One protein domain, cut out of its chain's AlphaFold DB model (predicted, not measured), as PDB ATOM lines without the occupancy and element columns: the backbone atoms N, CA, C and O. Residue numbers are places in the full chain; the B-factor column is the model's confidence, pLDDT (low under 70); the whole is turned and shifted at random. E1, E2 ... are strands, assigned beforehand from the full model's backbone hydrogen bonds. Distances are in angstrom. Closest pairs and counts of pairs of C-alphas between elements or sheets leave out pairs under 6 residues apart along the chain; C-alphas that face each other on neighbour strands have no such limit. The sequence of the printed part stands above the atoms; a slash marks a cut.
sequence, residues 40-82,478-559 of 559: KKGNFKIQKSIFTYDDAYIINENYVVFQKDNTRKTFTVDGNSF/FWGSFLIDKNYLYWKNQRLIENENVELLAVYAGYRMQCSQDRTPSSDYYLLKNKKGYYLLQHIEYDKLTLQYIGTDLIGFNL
ATOM      1  N   LYS A  40     -86.536  15.417 -87.345       96.00
ATOM      2  CA  LYS A  40     -85.553  15.818 -88.345       96.00
ATOM      3  C   LYS A  40     -84.672  14.620 -88.704       96.00
ATOM      4  O   LYS A  40     -84.041  14.029 -87.830       96.00
ATOM      5  N   LYS A  41     -84.580  14.303 -89.994       95.19
ATOM      6  CA  LYS A  41     -83.640  13.304 -90.515       95.19
ATOM      7  C   LYS A  41     -82.334  13.975 -90.925       95.19
ATOM      8  O   LYS A  41     -82.349  15.080 -91.468       95.19
ATOM      9  N   GLY A  42     -81.207  13.323 -90.670       91.44
ATOM     10  CA  GLY A  42     -79.902  13.842 -91.066       91.44
ATOM     11  C   GLY A  42     -78.750  12.984 -90.571       91.44
ATOM     12  O   GLY A  42     -78.926  12.140 -89.700       91.44
ATOM     13  N   ASN A  43     -77.570  13.230 -91.130       88.06
ATOM     14  CA  ASN A  43     -76.338  12.575 -90.708       88.06
ATOM     15  C   ASN A  43     -75.660  13.394 -89.611       88.06
ATOM     16  O   ASN A  43     -75.618  14.625 -89.681       88.06
ATOM     17  N   PHE A  44     -75.079  12.710 -88.635       88.56
ATOM     18  CA  PHE A  44     -74.269  13.324 -87.593       88.56
ATOM     19  C   PHE A  44     -73.130  12.385 -87.194       88.56
ATOM     20  O   PHE A  44     -73.097  11.213 -87.563       88.56
ATOM     21  N   LYS A  45     -72.156  12.922 -86.461       83.69
ATOM     22  CA  LYS A  45     -71.079  12.133 -85.859       83.69
ATOM     23  C   LYS A  45     -71.325  12.030 -84.364       83.69
ATOM     24  O   LYS A  45     -71.726  13.015 -83.743       83.69
ATOM     25  N   ILE A  46     -71.062  10.853 -83.807       81.56
ATOM     26  CA  ILE A  46     -71.110  10.643 -82.364       81.56
ATOM     27  C   ILE A  46     -69.952  11.412 -81.734       81.56
ATOM     28  O   ILE A  46     -68.805  11.315 -82.173       81.56
ATOM     29  N   GLN A  47     -70.264  12.201 -80.714       80.69
ATOM     30  CA  GLN A  47     -69.257  12.855 -79.890       80.69
ATOM     31  C   GLN A  47     -68.879  11.912 -78.753       80.69
ATOM     32  O   GLN A  47     -69.755  11.493 -78.002       80.69
ATOM     33  N   LYS A  48     -67.592  11.563 -78.647       71.19
ATOM     34  CA  LYS A  48     -67.119  10.610 -77.638       71.19
ATOM     35  C   LYS A  48     -67.169  11.225 -76.244       71.19
ATOM     36  O   LYS A  48     -66.574  12.271 -75.996       71.19
ATOM     37  N   SER A  49     -67.859  10.534 -75.349       77.38
ATOM     38  CA  SER A  49     -67.778  10.726 -73.907       77.38
ATOM     39  C   SER A  49     -66.635   9.900 -73.315       77.38
ATOM     40  O   SER A  49     -66.119   8.983 -73.953       77.38
ATOM     41  N   ILE A  50     -66.259  10.203 -72.069       73.06
ATOM     42  CA  ILE A  50     -65.373   9.345 -71.263       73.06
ATOM     43  C   ILE A  50     -66.047   7.994 -70.969       73.06
ATOM     44  O   ILE A  50     -65.373   6.967 -70.892       73.06
ATOM     45  N   PHE A  51     -67.375   7.995 -70.833       72.19
ATOM     46  CA  PHE A  51     -68.197   6.804 -70.628       72.19
ATOM     47  C   PHE A  51     -68.995   6.509 -71.885       72.19
ATOM     48  O   PHE A  51     -69.635   7.407 -72.417       72.19
ATOM     49  N   THR A  52     -68.974   5.270 -72.364       81.31
ATOM     50  CA  THR A  52     -69.636   4.928 -73.628       81.31
ATOM     51  C   THR A  52     -71.147   4.814 -73.464       81.31
ATOM     52  O   THR A  52     -71.882   5.320 -74.305       81.31
ATOM     53  N   TYR A  53     -71.611   4.168 -72.396       82.38
ATOM     54  CA  TYR A  53     -73.020   3.845 -72.185       82.38
ATOM     55  C   TYR A  53     -73.667   4.718 -71.111       82.38
ATOM     56  O   TYR A  53     -73.070   4.969 -70.065       82.38
ATOM     57  N   ASP A  54     -74.902   5.125 -71.389       77.81
ATOM     58  CA  ASP A  54     -75.821   5.791 -70.459       77.81
ATOM     59  C   ASP A  54     -76.945   4.796 -70.113       77.81
ATOM     60  O   ASP A  54     -77.313   4.007 -70.976       77.81
ATOM     61  N   ASP A  55     -77.473   4.794 -68.891       80.19
ATOM     62  CA  ASP A  55     -78.475   3.836 -68.368       80.19
ATOM     63  C   ASP A  55     -78.062   2.365 -68.223       80.19
ATOM     64  O   ASP A  55     -77.778   1.670 -69.192       80.19
ATOM     65  N   ALA A  56     -78.206   1.842 -67.003       87.62
ATOM     66  CA  ALA A  56     -77.806   0.489 -66.626       87.62
ATOM     67  C   ALA A  56     -78.539  -0.647 -67.360       87.62
ATOM     68  O   ALA A  56     -77.925  -1.668 -67.673       87.62
ATOM     69  N   TYR A  57     -79.848  -0.511 -67.602       90.75
ATOM     70  CA  TYR A  57     -80.698  -1.608 -68.079       90.75
ATOM     71  C   TYR A  57     -81.652  -1.180 -69.199       90.75
ATOM     72  O   TYR A  57     -82.474  -0.274 -69.049       90.75
ATOM     73  N   ILE A  58     -81.614  -1.920 -70.308       91.75
ATOM     74  CA  ILE A  58     -82.581  -1.833 -71.405       91.75
ATOM     75  C   ILE A  58     -83.352  -3.148 -71.469       91.75
ATOM     76  O   ILE A  58     -82.768  -4.213 -71.673       91.75
ATOM     77  N   ILE A  59     -84.668  -3.069 -71.300       89.94
ATOM     78  CA  ILE A  59     -85.561  -4.229 -71.262       89.94
ATOM     79  C   ILE A  59     -86.256  -4.332 -72.617       89.94
ATOM     80  O   ILE A  59     -87.085  -3.489 -72.951       89.94
ATOM     81  N   ASN A  60     -85.901  -5.355 -73.394       89.62
ATOM     82  CA  ASN A  60     -86.627  -5.739 -74.601       89.62
ATOM     83  C   ASN A  60     -87.545  -6.929 -74.281       89.62
ATOM     84  O   ASN A  60     -87.472  -7.511 -73.201       89.62
ATOM     85  N   GLU A  61     -88.413  -7.295 -75.222       85.12
ATOM     86  CA  GLU A  61     -89.450  -8.314 -75.006       85.12
ATOM     87  C   GLU A  61     -88.892  -9.659 -74.511       85.12
ATOM     88  O   GLU A  61     -89.443 -10.253 -73.592       85.12
ATOM     89  N   ASN A  62     -87.768 -10.111 -75.081       86.62
ATOM     90  CA  ASN A  62     -87.220 -11.450 -74.829       86.62
ATOM     91  C   ASN A  62     -85.847 -11.452 -74.141       86.62
ATOM     92  O   ASN A  62     -85.299 -12.514 -73.843       86.62
ATOM     93  N   TYR A  63     -85.248 -10.283 -73.925       92.44
ATOM     94  CA  TYR A  63     -83.911 -10.171 -73.351       92.44
ATOM     95  C   TYR A  63     -83.692  -8.805 -72.711       92.44
ATOM     96  O   TYR A  63     -84.346  -7.814 -73.033       92.44
ATOM     97  N   VAL A  64     -82.692  -8.750 -71.843       94.31
ATOM     98  CA  VAL A  64     -82.228  -7.530 -71.198       94.31
ATOM     99  C   VAL A  64     -80.815  -7.225 -71.681       94.31
ATOM    100  O   VAL A  64     -79.989  -8.119 -71.884       94.31
ATOM    101  N   VAL A  65     -80.536  -5.943 -71.886       94.44
ATOM    102  CA  VAL A  65     -79.180  -5.428 -72.062       94.44
ATOM    103  C   VAL A  65     -78.797  -4.719 -70.776       94.44
ATOM    104  O   VAL A  65     -79.423  -3.728 -70.414       94.44
ATOM    105  N   PHE A  66     -77.767  -5.214 -70.101       94.81
ATOM    106  CA  PHE A  66     -77.041  -4.419 -69.121       94.81
ATOM    107  C   PHE A  66     -75.987  -3.602 -69.859       94.81
ATOM    108  O   PHE A  66     -75.217  -4.169 -70.639       94.81
ATOM    109  N   GLN A  67     -75.924  -2.301 -69.614       92.44
ATOM    110  CA  GLN A  67     -74.867  -1.449 -70.134       92.44
ATOM    111  C   GLN A  67     -74.520  -0.361 -69.115       92.44
ATOM    112  O   GLN A  67     -75.393   0.312 -68.601       92.44
ATOM    113  N   LYS A  68     -73.251  -0.197 -68.765       88.75
ATOM    114  CA  LYS A  68     -72.813   0.837 -67.819       88.75
ATOM    115  C   LYS A  68     -71.345   1.120 -68.053       88.75
ATOM    116  O   LYS A  68     -70.558   0.183 -68.230       88.75
ATOM    117  N   ASP A  69     -70.978   2.394 -68.069       84.75
ATOM    118  CA  ASP A  69     -69.633   2.859 -68.394       84.75
ATOM    119  C   ASP A  69     -69.173   2.319 -69.761       84.75
ATOM    120  O   ASP A  69     -69.640   2.759 -70.808       84.75
ATOM    121  N   ASN A  70     -68.275   1.333 -69.755       84.56
ATOM    122  CA  ASN A  70     -67.746   0.662 -70.945       84.56
ATOM    123  C   ASN A  70     -68.091  -0.838 -70.976       84.56
ATOM    124  O   ASN A  70     -67.540  -1.590 -71.776       84.56
ATOM    125  N   THR A  71     -68.992  -1.285 -70.099       87.31
ATOM    126  CA  THR A  71     -69.455  -2.673 -70.025       87.31
ATOM    127  C   THR A  71     -70.812  -2.792 -70.696       87.31
ATOM    128  O   THR A  71     -71.704  -2.001 -70.416       87.31
ATOM    129  N   ARG A  72     -70.996  -3.824 -71.526       90.94
ATOM    130  CA  ARG A  72     -72.298  -4.211 -72.080       90.94
ATOM    131  C   ARG A  72     -72.449  -5.725 -72.065       90.94
ATOM    132  O   ARG A  72     -71.527  -6.444 -72.443       90.94
ATOM    133  N   LYS A  73     -73.618  -6.214 -71.659       94.19
ATOM    134  CA  LYS A  73     -73.986  -7.632 -71.674       94.19
ATOM    135  C   LYS A  73     -75.436  -7.784 -72.092       94.19
ATOM    136  O   LYS A  73     -76.284  -6.999 -71.687       94.19
ATOM    137  N   THR A  74     -75.719  -8.818 -72.866       94.44
ATOM    138  CA  THR A  74     -77.081  -9.202 -73.238       94.44
ATOM    139  C   THR A  74     -77.376 -10.564 -72.635       94.44
ATOM    140  O   THR A  74     -76.543 -11.463 -72.729       94.44
ATOM    141  N   PHE A  75     -78.527 -10.704 -71.986       94.94
ATOM    142  CA  PHE A  75     -78.915 -11.930 -71.297       94.94
ATOM    143  C   PHE A  75     -80.436 -12.086 -71.273       94.94
ATOM    144  O   PHE A  75     -81.185 -11.115 -71.377       94.94
ATOM    145  N   THR A  76     -80.894 -13.328 -71.166       94.25
ATOM    146  CA  THR A  76     -82.310 -13.670 -71.006       94.25
ATOM    147  C   THR A  76     -82.683 -13.674 -69.532       94.25
ATOM    148  O   THR A  76     -81.858 -14.025 -68.690       94.25
ATOM    149  N   VAL A  77     -83.932 -13.336 -69.234       93.38
ATOM    150  CA  VAL A  77     -84.471 -13.264 -67.871       93.38
ATOM    151  C   VAL A  77     -85.851 -13.902 -67.831       93.38
ATOM    152  O   VAL A  77     -86.508 -14.041 -68.865       93.38
ATOM    153  N   ASP A  78     -86.330 -14.258 -66.644       91.81
ATOM    154  CA  ASP A  78     -87.750 -14.556 -66.473       91.81
ATOM    155  C   ASP A  78     -88.562 -13.253 -66.485       91.81
ATOM    156  O   ASP A  78     -88.655 -12.562 -65.474       91.81
ATOM    157  N   GLY A  79     -89.161 -12.914 -67.630       84.94
ATOM    158  CA  GLY A  79     -89.860 -11.635 -67.825       84.94
ATOM    159  C   GLY A  79     -91.010 -11.361 -66.843       84.94
ATOM    160  O   GLY A  79     -91.315 -10.202 -66.582       84.94
ATOM    161  N   ASN A  80     -91.613 -12.400 -66.253       88.44
ATOM    162  CA  ASN A  80     -92.700 -12.245 -65.281       88.44
ATOM    163  C   ASN A  80     -92.209 -11.809 -63.893       88.44
ATOM    164  O   ASN A  80     -92.945 -11.146 -63.163       88.44
ATOM    165  N   SER A  81     -90.998 -12.211 -63.503       90.62
ATOM    166  CA  SER A  81     -90.413 -11.903 -62.191       90.62
ATOM    167  C   SER A  81     -89.244 -10.924 -62.255       90.62
ATOM    168  O   SER A  81     -88.794 -10.457 -61.206       90.62
ATOM    169  N   PHE A  82     -88.766 -10.601 -63.460       92.56
ATOM    170  CA  PHE A  82     -87.651  -9.693 -63.655       92.56
ATOM    171  C   PHE A  82     -87.971  -8.291 -63.138       92.56
ATOM    172  O   PHE A  82     -88.976  -7.674 -63.493       92.56
ATOM    173  N   PHE A 478     -92.660   3.021 -73.974       90.00
ATOM    174  CA  PHE A 478     -91.694   2.082 -74.554       90.00
ATOM    175  C   PHE A 478     -90.524   1.854 -73.594       90.00
ATOM    176  O   PHE A 478     -90.366   0.778 -73.033       90.00
ATOM    177  N   TRP A 479     -89.736   2.903 -73.369       86.69
ATOM    178  CA  TRP A 479     -88.562   2.920 -72.502       86.69
ATOM    179  C   TRP A 479     -88.249   4.383 -72.162       86.69
ATOM    180  O   TRP A 479     -88.454   5.252 -73.007       86.69
ATOM    181  N   GLY A 480     -87.796   4.688 -70.941       83.81
ATOM    182  CA  GLY A 480     -87.486   6.072 -70.549       83.81
ATOM    183  C   GLY A 480     -88.640   7.045 -70.843       83.81
ATOM    184  O   GLY A 480     -89.765   6.828 -70.395       83.81
ATOM    185  N   SER A 481     -88.386   8.103 -71.617       85.50
ATOM    186  CA  SER A 481     -89.414   9.054 -72.083       85.50
ATOM    187  C   SER A 481     -90.014   8.725 -73.458       85.50
ATOM    188  O   SER A 481     -90.846   9.486 -73.956       85.50
ATOM    189  N   PHE A 482     -89.624   7.610 -74.081       91.56
ATOM    190  CA  PHE A 482     -90.190   7.186 -75.355       91.56
ATOM    191  C   PHE A 482     -91.604   6.638 -75.174       91.56
ATOM    192  O   PHE A 482     -91.876   5.799 -74.306       91.56
ATOM    193  N   LEU A 483     -92.493   7.077 -76.058       94.06
ATOM    194  CA  LEU A 483     -93.845   6.550 -76.193       94.06
ATOM    195  C   LEU A 483     -93.949   5.774 -77.497       94.06
ATOM    196  O   LEU A 483     -93.224   6.041 -78.449       94.06
ATOM    197  N   ILE A 484     -94.851   4.811 -77.553       95.00
ATOM    198  CA  ILE A 484     -95.047   3.977 -78.731       95.00
ATOM    199  C   ILE A 484     -96.527   3.641 -78.860       95.00
ATOM    200  O   ILE A 484     -97.174   3.257 -77.885       95.00
ATOM    201  N   ASP A 485     -97.069   3.808 -80.056       95.75
ATOM    202  CA  ASP A 485     -98.419   3.372 -80.397       95.75
ATOM    203  C   ASP A 485     -98.353   2.289 -81.480       95.75
ATOM    204  O   ASP A 485     -97.272   1.805 -81.821       95.75
ATOM    205  N   LYS A 486     -99.493   1.847 -82.007       96.19
ATOM    206  CA  LYS A 486     -99.535   0.809 -83.047       96.19
ATOM    207  C   LYS A 486     -98.804   1.193 -84.344       96.19
ATOM    208  O   LYS A 486     -98.532   0.312 -85.147       96.19
ATOM    209  N   ASN A 487     -98.526   2.478 -84.565       97.19
ATOM    210  CA  ASN A 487     -97.980   2.998 -85.812       97.19
ATOM    211  C   ASN A 487     -96.504   3.394 -85.679       97.19
ATOM    212  O   ASN A 487     -95.711   3.052 -86.553       97.19
ATOM    213  N   TYR A 488     -96.121   4.120 -84.622       97.94
ATOM    214  CA  TYR A 488     -94.771   4.684 -84.497       97.94
ATOM    215  C   TYR A 488     -94.217   4.641 -83.069       97.94
ATOM    216  O   TYR A 488     -94.944   4.556 -82.079       97.94
ATOM    217  N   LEU A 489     -92.891   4.745 -82.980       97.56
ATOM    218  CA  LEU A 489     -92.147   5.172 -81.801       97.56
ATOM    219  C   LEU A 489     -92.033   6.705 -81.799       97.56
ATOM    220  O   LEU A 489     -91.791   7.322 -82.840       97.56
ATOM    221  N   TYR A 490     -92.138   7.308 -80.620       95.94
ATOM    222  CA  TYR A 490     -92.158   8.747 -80.402       95.94
ATOM    223  C   TYR A 490     -91.193   9.168 -79.299       95.94
ATOM    224  O   TYR A 490     -90.997   8.455 -78.314       95.94
ATOM    225  N   TRP A 491     -90.693  10.394 -79.417       92.25
ATOM    226  CA  TRP A 491     -90.137  11.150 -78.299       92.25
ATOM    227  C   TRP A 491     -90.839  12.495 -78.221       92.25
ATOM    228  O   TRP A 491     -90.783  13.284 -79.171       92.25
ATOM    229  N   LYS A 492     -91.521  12.760 -77.100       89.88
ATOM    230  CA  LYS A 492     -92.465  13.885 -77.005       89.88
ATOM    231  C   LYS A 492     -93.347  13.914 -78.263       89.88
ATOM    232  O   LYS A 492     -93.731  12.869 -78.766       89.88
ATOM    233  N   ASN A 493     -93.641  15.077 -78.830       92.00
ATOM    234  CA  ASN A 493     -94.458  15.205 -80.035       92.00
ATOM    235  C   ASN A 493     -93.735  14.854 -81.357       92.00
ATOM    236  O   ASN A 493     -94.211  15.273 -82.409       92.00
ATOM    237  N   GLN A 494     -92.611  14.127 -81.354       94.94
ATOM    238  CA  GLN A 494     -91.873  13.792 -82.579       94.94
ATOM    239  C   GLN A 494     -91.956  12.296 -82.918       94.94
ATOM    240  O   GLN A 494     -91.552  11.457 -82.114       94.94
ATOM    241  N   ARG A 495     -92.441  11.963 -84.124       96.88
ATOM    242  CA  ARG A 495     -92.403  10.610 -84.714       96.88
ATOM    243  C   ARG A 495     -90.979  10.250 -85.096       96.88
ATOM    244  O   ARG A 495     -90.323  11.021 -85.795       96.88
ATOM    245  N   LEU A 496     -90.536   9.069 -84.679       97.38
ATOM    246  CA  LEU A 496     -89.179   8.580 -84.907       97.38
ATOM    247  C   LEU A 496     -89.146   7.514 -86.005       97.38
ATOM    248  O   LEU A 496     -88.728   7.791 -87.128       97.38
ATOM    249  N   ILE A 497     -89.601   6.303 -85.687       97.25
ATOM    250  CA  ILE A 497     -89.597   5.140 -86.581       97.25
ATOM    251  C   ILE A 497     -90.926   4.401 -86.485       97.25
ATOM    252  O   ILE A 497     -91.624   4.509 -85.480       97.25
ATOM    253  N   GLU A 498     -91.282   3.661 -87.528       97.06
ATOM    254  CA  GLU A 498     -92.490   2.830 -87.537       97.06
ATOM    255  C   GLU A 498     -92.389   1.694 -86.513       97.06
ATOM    256  O   GLU A 498     -91.321   1.086 -86.354       97.06
ATOM    257  N   ASN A 499     -93.506   1.407 -85.840       95.81
ATOM    258  CA  ASN A 499     -93.623   0.332 -84.861       95.81
ATOM    259  C   ASN A 499     -93.791  -1.036 -85.546       95.81
ATOM    260  O   ASN A 499     -94.861  -1.639 -85.527       95.81
ATOM    261  N   GLU A 500     -92.708  -1.530 -86.141       93.25
ATOM    262  CA  GLU A 500     -92.607  -2.883 -86.695       93.25
ATOM    263  C   GLU A 500     -91.515  -3.665 -85.946       93.25
ATOM    264  O   GLU A 500     -90.388  -3.779 -86.434       93.25
ATOM    265  N   ASN A 501     -91.836  -4.176 -84.751       91.00
ATOM    266  CA  ASN A 501     -90.902  -4.849 -83.828       91.00
ATOM    267  C   ASN A 501     -89.743  -3.944 -83.392       91.00
ATOM    268  O   ASN A 501     -88.572  -4.225 -83.650       91.00
ATOM    269  N   VAL A 502     -90.090  -2.813 -82.777       95.88
ATOM    270  CA  VAL A 502     -89.103  -1.835 -82.319       95.88
ATOM    271  C   VAL A 502     -88.325  -2.359 -81.110       95.88
ATOM    272  O   VAL A 502     -88.925  -2.752 -80.112       95.88
ATOM    273  N   GLU A 503     -86.998  -2.286 -81.181       95.38
ATOM    274  CA  GLU A 503     -86.063  -2.642 -80.108       95.38
ATOM    275  C   GLU A 503     -85.127  -1.462 -79.806       95.38
ATOM    276  O   GLU A 503     -84.690  -0.748 -80.720       95.38
ATOM    277  N   LEU A 504     -84.779  -1.278 -78.529       95.19
ATOM    278  CA  LEU A 504     -83.679  -0.404 -78.112       95.19
ATOM    279  C   LEU A 504     -82.462  -1.283 -77.815       95.19
ATOM    280  O   LEU A 504     -82.511  -2.185 -76.978       95.19
ATOM    281  N   LEU A 505     -81.368  -1.050 -78.533       93.62
ATOM    282  CA  LEU A 505     -80.192  -1.922 -78.492       93.62
ATOM    283  C   LEU A 505     -79.074  -1.373 -77.610       93.62
ATOM    284  O   LEU A 505     -78.303  -2.158 -77.046       93.62
ATOM    285  N   ALA A 506     -78.967  -0.046 -77.549       92.44
ATOM    286  CA  ALA A 506     -78.014   0.669 -76.720       92.44
ATOM    287  C   ALA A 506     -78.407   2.142 -76.559       92.44
ATOM    288  O   ALA A 506     -79.010   2.738 -77.455       92.44
ATOM    289  N   VAL A 507     -77.976   2.722 -75.446       92.25
ATOM    290  CA  VAL A 507     -77.934   4.171 -75.208       92.25
ATOM    291  C   VAL A 507     -76.486   4.576 -74.976       92.25
ATOM    292  O   VAL A 507     -75.820   4.023 -74.101       92.25
ATOM    293  N   TYR A 508     -75.987   5.505 -75.779       90.50
ATOM    294  CA  TYR A 508     -74.628   6.007 -75.686       90.50
ATOM    295  C   TYR A 508     -74.616   7.406 -75.101       90.50
ATOM    296  O   TYR A 508     -75.331   8.290 -75.585       90.50
ATOM    297  N   ALA A 509     -73.744   7.622 -74.122       88.50
ATOM    298  CA  ALA A 509     -73.469   8.956 -73.632       88.50
ATOM    299  C   ALA A 509     -72.640   9.705 -74.681       88.50
ATOM    300  O   ALA A 509     -71.560   9.280 -75.100       88.50
ATOM    301  N   GLY A 510     -73.171  10.834 -75.125       88.06
ATOM    302  CA  GLY A 510     -72.447  11.810 -75.913       88.06
ATOM    303  C   GLY A 510     -71.720  12.810 -75.036       88.06
ATOM    304  O   GLY A 510     -71.325  12.526 -73.912       88.06
ATOM    305  N   TYR A 511     -71.572  14.032 -75.530       86.31
ATOM    306  CA  TYR A 511     -70.954  15.095 -74.750       86.31
ATOM    307  C   TYR A 511     -71.622  15.252 -73.365       86.31
ATOM    308  O   TYR A 511     -72.851  15.211 -73.237       86.31
ATOM    309  N   ARG A 512     -70.799  15.434 -72.328       82.19
ATOM    310  CA  ARG A 512     -71.209  15.697 -70.943       82.19
ATOM    311  C   ARG A 512     -70.459  16.931 -70.448       82.19
ATOM    312  O   ARG A 512     -69.229  16.926 -70.436       82.19
ATOM    313  N   MET A 513     -71.192  17.958 -70.015       74.69
ATOM    314  CA  MET A 513     -70.598  19.100 -69.315       74.69
ATOM    315  C   MET A 513     -70.020  18.609 -67.986       74.69
ATOM    316  O   MET A 513     -70.753  18.107 -67.138       74.69
ATOM    317  N   GLN A 514     -68.709  18.733 -67.807       70.50
ATOM    318  CA  GLN A 514     -68.070  18.506 -66.506       70.50
ATOM    319  C   GLN A 514     -68.028  19.818 -65.706       70.50
ATOM    320  O   GLN A 514     -68.741  20.767 -66.025       70.50
ATOM    321  N   CYS A 515     -67.168  19.927 -64.689       67.88
ATOM    322  CA  CYS A 515     -66.981  21.141 -63.877       67.88
ATOM    323  C   CYS A 515     -66.370  22.346 -64.640       67.88
ATOM    324  O   CYS A 515     -65.827  23.261 -64.025       67.88
ATOM    325  N   SER A 516     -66.423  22.352 -65.973       69.00
ATOM    326  CA  SER A 516     -65.971  23.440 -66.840       69.00
ATOM    327  C   SER A 516     -67.067  24.483 -67.058       69.00
ATOM    328  O   SER A 516     -68.245  24.144 -67.075       69.00
ATOM    329  N   GLN A 517     -66.692  25.728 -67.368       76.81
ATOM    330  CA  GLN A 517     -67.638  26.750 -67.852       76.81
ATOM    331  C   GLN A 517     -68.028  26.580 -69.336       76.81
ATOM    332  O   GLN A 517     -68.518  27.523 -69.961       76.81
ATOM    333  N   ASP A 518     -67.786  25.399 -69.914       78.56
ATOM    334  CA  ASP A 518     -68.250  25.051 -71.255       78.56
ATOM    335  C   ASP A 518     -69.784  25.132 -71.310       78.56
ATOM    336  O   ASP A 518     -70.471  24.800 -70.348       78.56
ATOM    337  N   ARG A 519     -70.317  25.624 -72.427       79.50
ATOM    338  CA  ARG A 519     -71.759  25.748 -72.690       79.50
ATOM    339  C   ARG A 519     -72.231  24.765 -73.759       79.50
ATOM    340  O   ARG A 519     -73.337  24.909 -74.273       79.50
ATOM    341  N   THR A 520     -71.383  23.813 -74.140       82.56
ATOM    342  CA  THR A 520     -71.737  22.769 -75.093       82.56
ATOM    343  C   THR A 520     -72.840  21.900 -74.488       82.56
ATOM    344  O   THR A 520     -72.685  21.398 -73.375       82.56
ATOM    345  N   PRO A 521     -73.968  21.721 -75.185       84.12
ATOM    346  CA  PRO A 521     -75.091  20.957 -74.667       84.12
ATOM    347  C   PRO A 521     -74.742  19.480 -74.486       84.12
ATOM    348  O   PRO A 521     -74.055  18.891 -75.327       84.12
ATOM    349  N   SER A 522     -75.274  18.848 -73.436       87.62
ATOM    350  CA  SER A 522     -75.180  17.395 -73.302       87.62
ATOM    351  C   SER A 522     -75.904  16.696 -74.450       87.62
ATOM    352  O   SER A 522     -76.893  17.206 -74.984       87.62
ATOM    353  N   SER A 523     -75.404  15.526 -74.845       89.94
ATOM    354  CA  SER A 523     -76.035  14.730 -75.897       89.94
ATOM    355  C   SER A 523     -76.074  13.250 -75.568       89.94
ATOM    356  O   SER A 523     -75.137  12.750 -74.961       89.94
ATOM    357  N   ASP A 524     -77.113  12.560 -76.024       90.69
ATOM    358  CA  ASP A 524     -77.284  11.109 -75.921       90.69
ATOM    359  C   ASP A 524     -77.565  10.531 -77.300       90.69
ATOM    360  O   ASP A 524     -78.116  11.212 -78.174       90.69
ATOM    361  N   TYR A 525     -77.210   9.267 -77.499       92.94
ATOM    362  CA  TYR A 525     -77.483   8.565 -78.742       92.94
ATOM    363  C   TYR A 525     -78.200   7.248 -78.484       92.94
ATOM    364  O   TYR A 525     -77.696   6.396 -77.763       92.94
ATOM    365  N   TYR A 526     -79.344   7.045 -79.128       94.19
ATOM    366  CA  TYR A 526     -80.148   5.834 -78.982       94.19
ATOM    367  C   TYR A 526     -80.024   4.986 -80.240       94.19
ATOM    368  O   TYR A 526     -80.355   5.445 -81.338       94.19
ATOM    369  N   LEU A 527     -79.550   3.752 -80.084       94.88
ATOM    370  CA  LEU A 527     -79.486   2.770 -81.160       94.88
ATOM    371  C   LEU A 527     -80.785   1.972 -81.190       94.88
ATOM    372  O   LEU A 527     -81.019   1.099 -80.353       94.88
ATOM    373  N   LEU A 528     -81.619   2.290 -82.169       96.31
ATOM    374  CA  LEU A 528     -82.939   1.714 -82.368       96.31
ATOM    375  C   LEU A 528     -82.914   0.731 -83.536       96.31
ATOM    376  O   LEU A 528     -82.147   0.887 -84.491       96.31
ATOM    377  N   LYS A 529     -83.805  -0.251 -83.492       95.50
ATOM    378  CA  LYS A 529     -84.022  -1.206 -84.579       95.50
ATOM    379  C   LYS A 529     -85.511  -1.422 -84.788       95.50
ATOM    380  O   LYS A 529     -86.267  -1.416 -83.826       95.50
ATOM    381  N   ASN A 530     -85.913  -1.625 -86.035       95.31
ATOM    382  CA  ASN A 530     -87.197  -2.216 -86.397       95.31
ATOM    383  C   ASN A 530     -87.001  -3.151 -87.604       95.31
ATOM    384  O   ASN A 530     -85.872  -3.394 -88.041       95.31
ATOM    385  N   LYS A 531     -88.090  -3.655 -88.188       94.81
ATOM    386  CA  LYS A 531     -88.055  -4.528 -89.373       94.81
ATOM    387  C   LYS A 531     -87.307  -3.942 -90.587       94.81
ATOM    388  O   LYS A 531     -86.785  -4.705 -91.393       94.81
ATOM    389  N   LYS A 532     -87.243  -2.612 -90.734       94.56
ATOM    390  CA  LYS A 532     -86.576  -1.924 -91.860       94.56
ATOM    391  C   LYS A 532     -85.063  -1.768 -91.668       94.56
ATOM    392  O   LYS A 532     -84.359  -1.435 -92.623       94.56
ATOM    393  N   GLY A 533     -84.559  -1.980 -90.455       95.12
ATOM    394  CA  GLY A 533     -83.137  -1.906 -90.137       95.12
ATOM    395  C   GLY A 533     -82.857  -1.091 -88.883       95.12
ATOM    396  O   GLY A 533     -83.665  -1.032 -87.954       95.12
ATOM    397  N   TYR A 534     -81.685  -0.469 -88.867       95.81
ATOM    398  CA  TYR A 534     -81.113   0.198 -87.709       95.81
ATOM    399  C   TYR A 534     -81.119   1.715 -87.874       95.81
ATOM    400  O   TYR A 534     -80.884   2.264 -88.958       95.81
ATOM    401  N   TYR A 535     -81.346   2.397 -86.760       95.94
ATOM    402  CA  TYR A 535     -81.405   3.845 -86.684       95.94
ATOM    403  C   TYR A 535     -80.609   4.334 -85.483       95.94
ATOM    404  O   TYR A 535     -80.642   3.733 -84.412       95.94
ATOM    405  N   LEU A 536     -79.937   5.464 -85.652       95.25
ATOM    406  CA  LEU A 536     -79.294   6.184 -84.568       95.25
ATOM    407  C   LEU A 536     -80.043   7.495 -84.352       95.25
ATOM    408  O   LEU A 536     -80.204   8.289 -85.281       95.25
ATOM    409  N   LEU A 537     -80.517   7.722 -83.134       95.56
ATOM    410  CA  LEU A 537     -81.160   8.969 -82.740       95.56
ATOM    411  C   LEU A 537     -80.194   9.773 -81.882       95.56
ATOM    412  O   LEU A 537     -79.840   9.323 -80.803       95.56
ATOM    413  N   GLN A 538     -79.810  10.963 -82.331       94.50
ATOM    414  CA  GLN A 538     -79.119  11.940 -81.498       94.50
ATOM    415  C   GLN A 538     -80.147  12.792 -80.757       94.50
ATOM    416  O   GLN A 538     -81.027  13.389 -81.381       94.50
ATOM    417  N   HIS A 539     -79.973  12.897 -79.448       92.19
ATOM    418  CA  HIS A 539     -80.693  13.795 -78.562       92.19
ATOM    419  C   HIS A 539     -79.713  14.802 -77.972       92.19
ATOM    420  O   HIS A 539     -78.659  14.415 -77.485       92.19
ATOM    421  N   ILE A 540     -80.018  16.093 -78.070       88.06
ATOM    422  CA  ILE A 540     -79.196  17.181 -77.531       88.06
ATOM    423  C   ILE A 540     -80.077  18.032 -76.609       88.06
ATOM    424  O   ILE A 540     -81.153  18.473 -77.032       88.06
ATOM    425  N   GLU A 541     -79.602  18.295 -75.388       81.12
ATOM    426  CA  GLU A 541     -80.353  18.990 -74.329       81.12
ATOM    427  C   GLU A 541     -81.726  18.343 -74.061       81.12
ATOM    428  O   GLU A 541     -81.789  17.159 -73.750       81.12
ATOM    429  N   TYR A 542     -82.820  19.110 -74.125       67.25
ATOM    430  CA  TYR A 542     -84.156  18.679 -73.723       67.25
ATOM    431  C   TYR A 542     -85.082  18.349 -74.901       67.25
ATOM    432  O   TYR A 542     -86.107  17.701 -74.676       67.25
ATOM    433  N   ASP A 543     -84.774  18.805 -76.125       71.31
ATOM    434  CA  ASP A 543     -85.741  18.794 -77.240       71.31
ATOM    435  C   ASP A 543     -85.141  18.661 -78.654       71.31
ATOM    436  O   ASP A 543     -85.892  18.513 -79.620       71.31
ATOM    437  N   LYS A 544     -83.814  18.728 -78.845       89.38
ATOM    438  CA  LYS A 544     -83.246  18.691 -80.202       89.38
ATOM    439  C   LYS A 544     -82.927  17.259 -80.615       89.38
ATOM    440  O   LYS A 544     -81.920  16.694 -80.196       89.38
ATOM    441  N   LEU A 545     -83.759  16.720 -81.503       94.44
ATOM    442  CA  LEU A 545     -83.615  15.375 -82.051       94.44
ATOM    443  C   LEU A 545     -83.186  15.367 -83.518       94.44
ATOM    444  O   LEU A 545     -83.711  16.124 -84.339       94.44
ATOM    445  N   THR A 546     -82.251  14.478 -83.860       95.62
ATOM    446  CA  THR A 546     -81.910  14.134 -85.251       95.62
ATOM    447  C   THR A 546     -81.832  12.619 -85.400       95.62
ATOM    448  O   THR A 546     -81.129  11.963 -84.639       95.62
ATOM    449  N   LEU A 547     -82.543  12.062 -86.379       97.06
ATOM    450  CA  LEU A 547     -82.568  10.628 -86.662       97.06
ATOM    451  C   LEU A 547     -81.765  10.308 -87.925       97.06
ATOM    452  O   LEU A 547     -81.985  10.902 -88.984       97.06
ATOM    453  N   GLN A 548     -80.885   9.321 -87.824       95.31
ATOM    454  CA  GLN A 548     -80.084   8.796 -88.920       95.31
ATOM    455  C   GLN A 548     -80.445   7.329 -89.160       95.31
ATOM    456  O   GLN A 548     -80.441   6.531 -88.227       95.31
ATOM    457  N   TYR A 549     -80.735   6.955 -90.407       94.69
ATOM    458  CA  TYR A 549     -80.789   5.544 -90.801       94.69
ATOM    459  C   TYR A 549     -79.364   5.059 -91.061       94.69
ATOM    460  O   TYR A 549     -78.633   5.708 -91.811       94.69
ATOM    461  N   ILE A 550     -78.967   3.956 -90.429       92.38
ATOM    462  CA  ILE A 550     -77.585   3.459 -90.488       92.38
ATOM    463  C   ILE A 550     -77.440   2.144 -91.269       92.38
ATOM    464  O   ILE A 550     -76.316   1.717 -91.501       92.38
ATOM    465  N   GLY A 551     -78.543   1.554 -91.747       92.19
ATOM    466  CA  GLY A 551     -78.535   0.410 -92.668       92.19
ATOM    467  C   GLY A 551     -79.408  -0.758 -92.212       92.19
ATOM    468  O   GLY A 551     -80.059  -0.699 -91.169       92.19
ATOM    469  N   THR A 552     -79.429  -1.831 -93.005       92.94
ATOM    470  CA  THR A 552     -80.127  -3.088 -92.682       92.94
ATOM    471  C   THR A 552     -79.327  -3.995 -91.758       92.94
ATOM    472  O   THR A 552     -79.927  -4.833 -91.097       92.94
ATOM    473  N   ASP A 553     -78.010  -3.785 -91.673       86.75
ATOM    474  CA  ASP A 553     -77.058  -4.551 -90.869       86.75
ATOM    475  C   ASP A 553     -76.114  -3.603 -90.115       86.75
ATOM    476  O   ASP A 553     -75.830  -2.500 -90.580       86.75
ATOM    477  N   LEU A 554     -75.588  -4.038 -88.966       83.38
ATOM    478  CA  LEU A 554     -74.634  -3.265 -88.148       83.38
ATOM    479  C   LEU A 554     -73.159  -3.564 -88.471       83.38
ATOM    480  O   LEU A 554     -72.270  -3.274 -87.668       83.38
ATOM    481  N   ILE A 555     -72.872  -4.171 -89.625       68.19
ATOM    482  CA  ILE A 555     -71.509  -4.569 -89.996       68.19
ATOM    483  C   ILE A 555     -70.614  -3.324 -90.075       68.19
ATOM    484  O   ILE A 555     -70.854  -2.419 -90.867       68.19
ATOM    485  N   GLY A 556     -69.568  -3.287 -89.244       58.72
ATOM    486  CA  GLY A 556     -68.604  -2.183 -89.206       58.72
ATOM    487  C   GLY A 556     -69.042  -0.958 -88.397       58.72
ATOM    488  O   GLY A 556     -68.304   0.027 -88.364       58.72
ATOM    489  N   PHE A 557     -70.193  -1.000 -87.716       67.31
ATOM    490  CA  PHE A 557     -70.578   0.046 -86.768       67.31
ATOM    491  C   PHE A 557     -69.743  -0.082 -85.484       67.31
ATOM    492  O   PHE A 557     -70.065  -0.857 -84.587       67.31
ATOM    493  N   ASN A 558     -68.652   0.680 -85.419       57.75
ATOM    494  CA  ASN A 558     -67.830   0.869 -84.227       57.75
ATOM    495  C   ASN A 558     -67.974   2.318 -83.745       57.75
ATOM    496  O   ASN A 558     -67.998   3.233 -84.571       57.75
ATOM    497  N   LEU A 559     -68.054   2.524 -82.428       57.38
ATOM    498  CA  LEU A 559     -68.105   3.861 -81.819       57.38
ATOM    499  C   LEU A 559     -66.757   4.578 -81.763       57.38
ATOM    500  O   LEU A 559     -65.715   3.983 -81.404       57.38
TER     501      LEU A 559
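This is residues 40 to 82 and 478 to 559 of the 559 residues of an uncharacterized protein of Capnocytophaga sp. oral taxon 326 str. F0382 (UniProt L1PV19). A twisted sheet of four strands, E7 E8 E9 E10, has the small sheet E4 E5 E6 partly face to face with it, and together they make a sandwich. A third small sheet, E1 E2 E3, sits at the E7 edge of the large sheet, and the link of residues 510 to 522 reaches far from the body at one end of the longest axis. The printed part has 125 residues, with no named helix and ten named strands, E1 to E10 along the chain; each sheet is antiparallel, in the order given. The class is all strand, although just 56 of the 125 residues are in named elements. The whole is compact, with a radius of gyration of the C-alphas of 14.8 A, and elongated, spanning 46 by 30 by 30 A.

In the largest sheet, E7 is residues 503 to 509, 18.3 A long; E8 is 523 to 530, 22.8 A; E9 is 533 to 540, 23.2 A; and E10 is 544 to 551, 22.6 A, ending at C-alpha 551 (-78.535, 0.410, -92.668). E4 is residues 482 to 484, E5 is 488 to 491 and E6 is 494 to 498. E1 is residues 57 to 59, beginning at C-alpha 57 (-80.698, -1.608, -68.079), E2 is 64 to 68 and E3 is 71 to 75.

E7 E8 E9 E10 is a meander, each strand the antiparallel neighbour of the one before, with edge strands E7 and E10. N 505 and O 527 of the hairpin E7 and E8 are 2.8 A apart, within hydrogen-bond range, as are N 526 and O 537 of E8 and E9 at 2.9 A and N 536 and O 548 of E9 and E10 at 2.8 A. Residues 40 to 41 pair in parallel with residues 546 to 547 of E10. The meander E4 E5 E6 makes the other sheet of the sandwich, with best planes 8 degrees apart; the closest C-alphas of E6 and E10 are those of Leu 496 and Leu 547, 7.1 A. N 483 and O 490 are 3.0 A apart, and N 489 and O 497 are 2.8 A apart. In the meander E1 E2 E3, N 58 and O 65, and N 66 and O 73, are each 2.8 A apart. The closest C-alphas of E1 and E7 are those of Ile 58 and Leu 504, 6.9 A; E3 and E7 are apart.

The C-alphas farthest apart are those of Asn 80 and Gln 517, 46.4 A. Residues 83 to 477 are not printed, and C-alphas 82 and 478 are 16.5 A apart across this cut. Of the links printed whole, E7 to E8 is long and the others are tight. Mean pLDDT of the printed part is 88.1; residues 515 to 516, 542 and 555 to 559 are under 70.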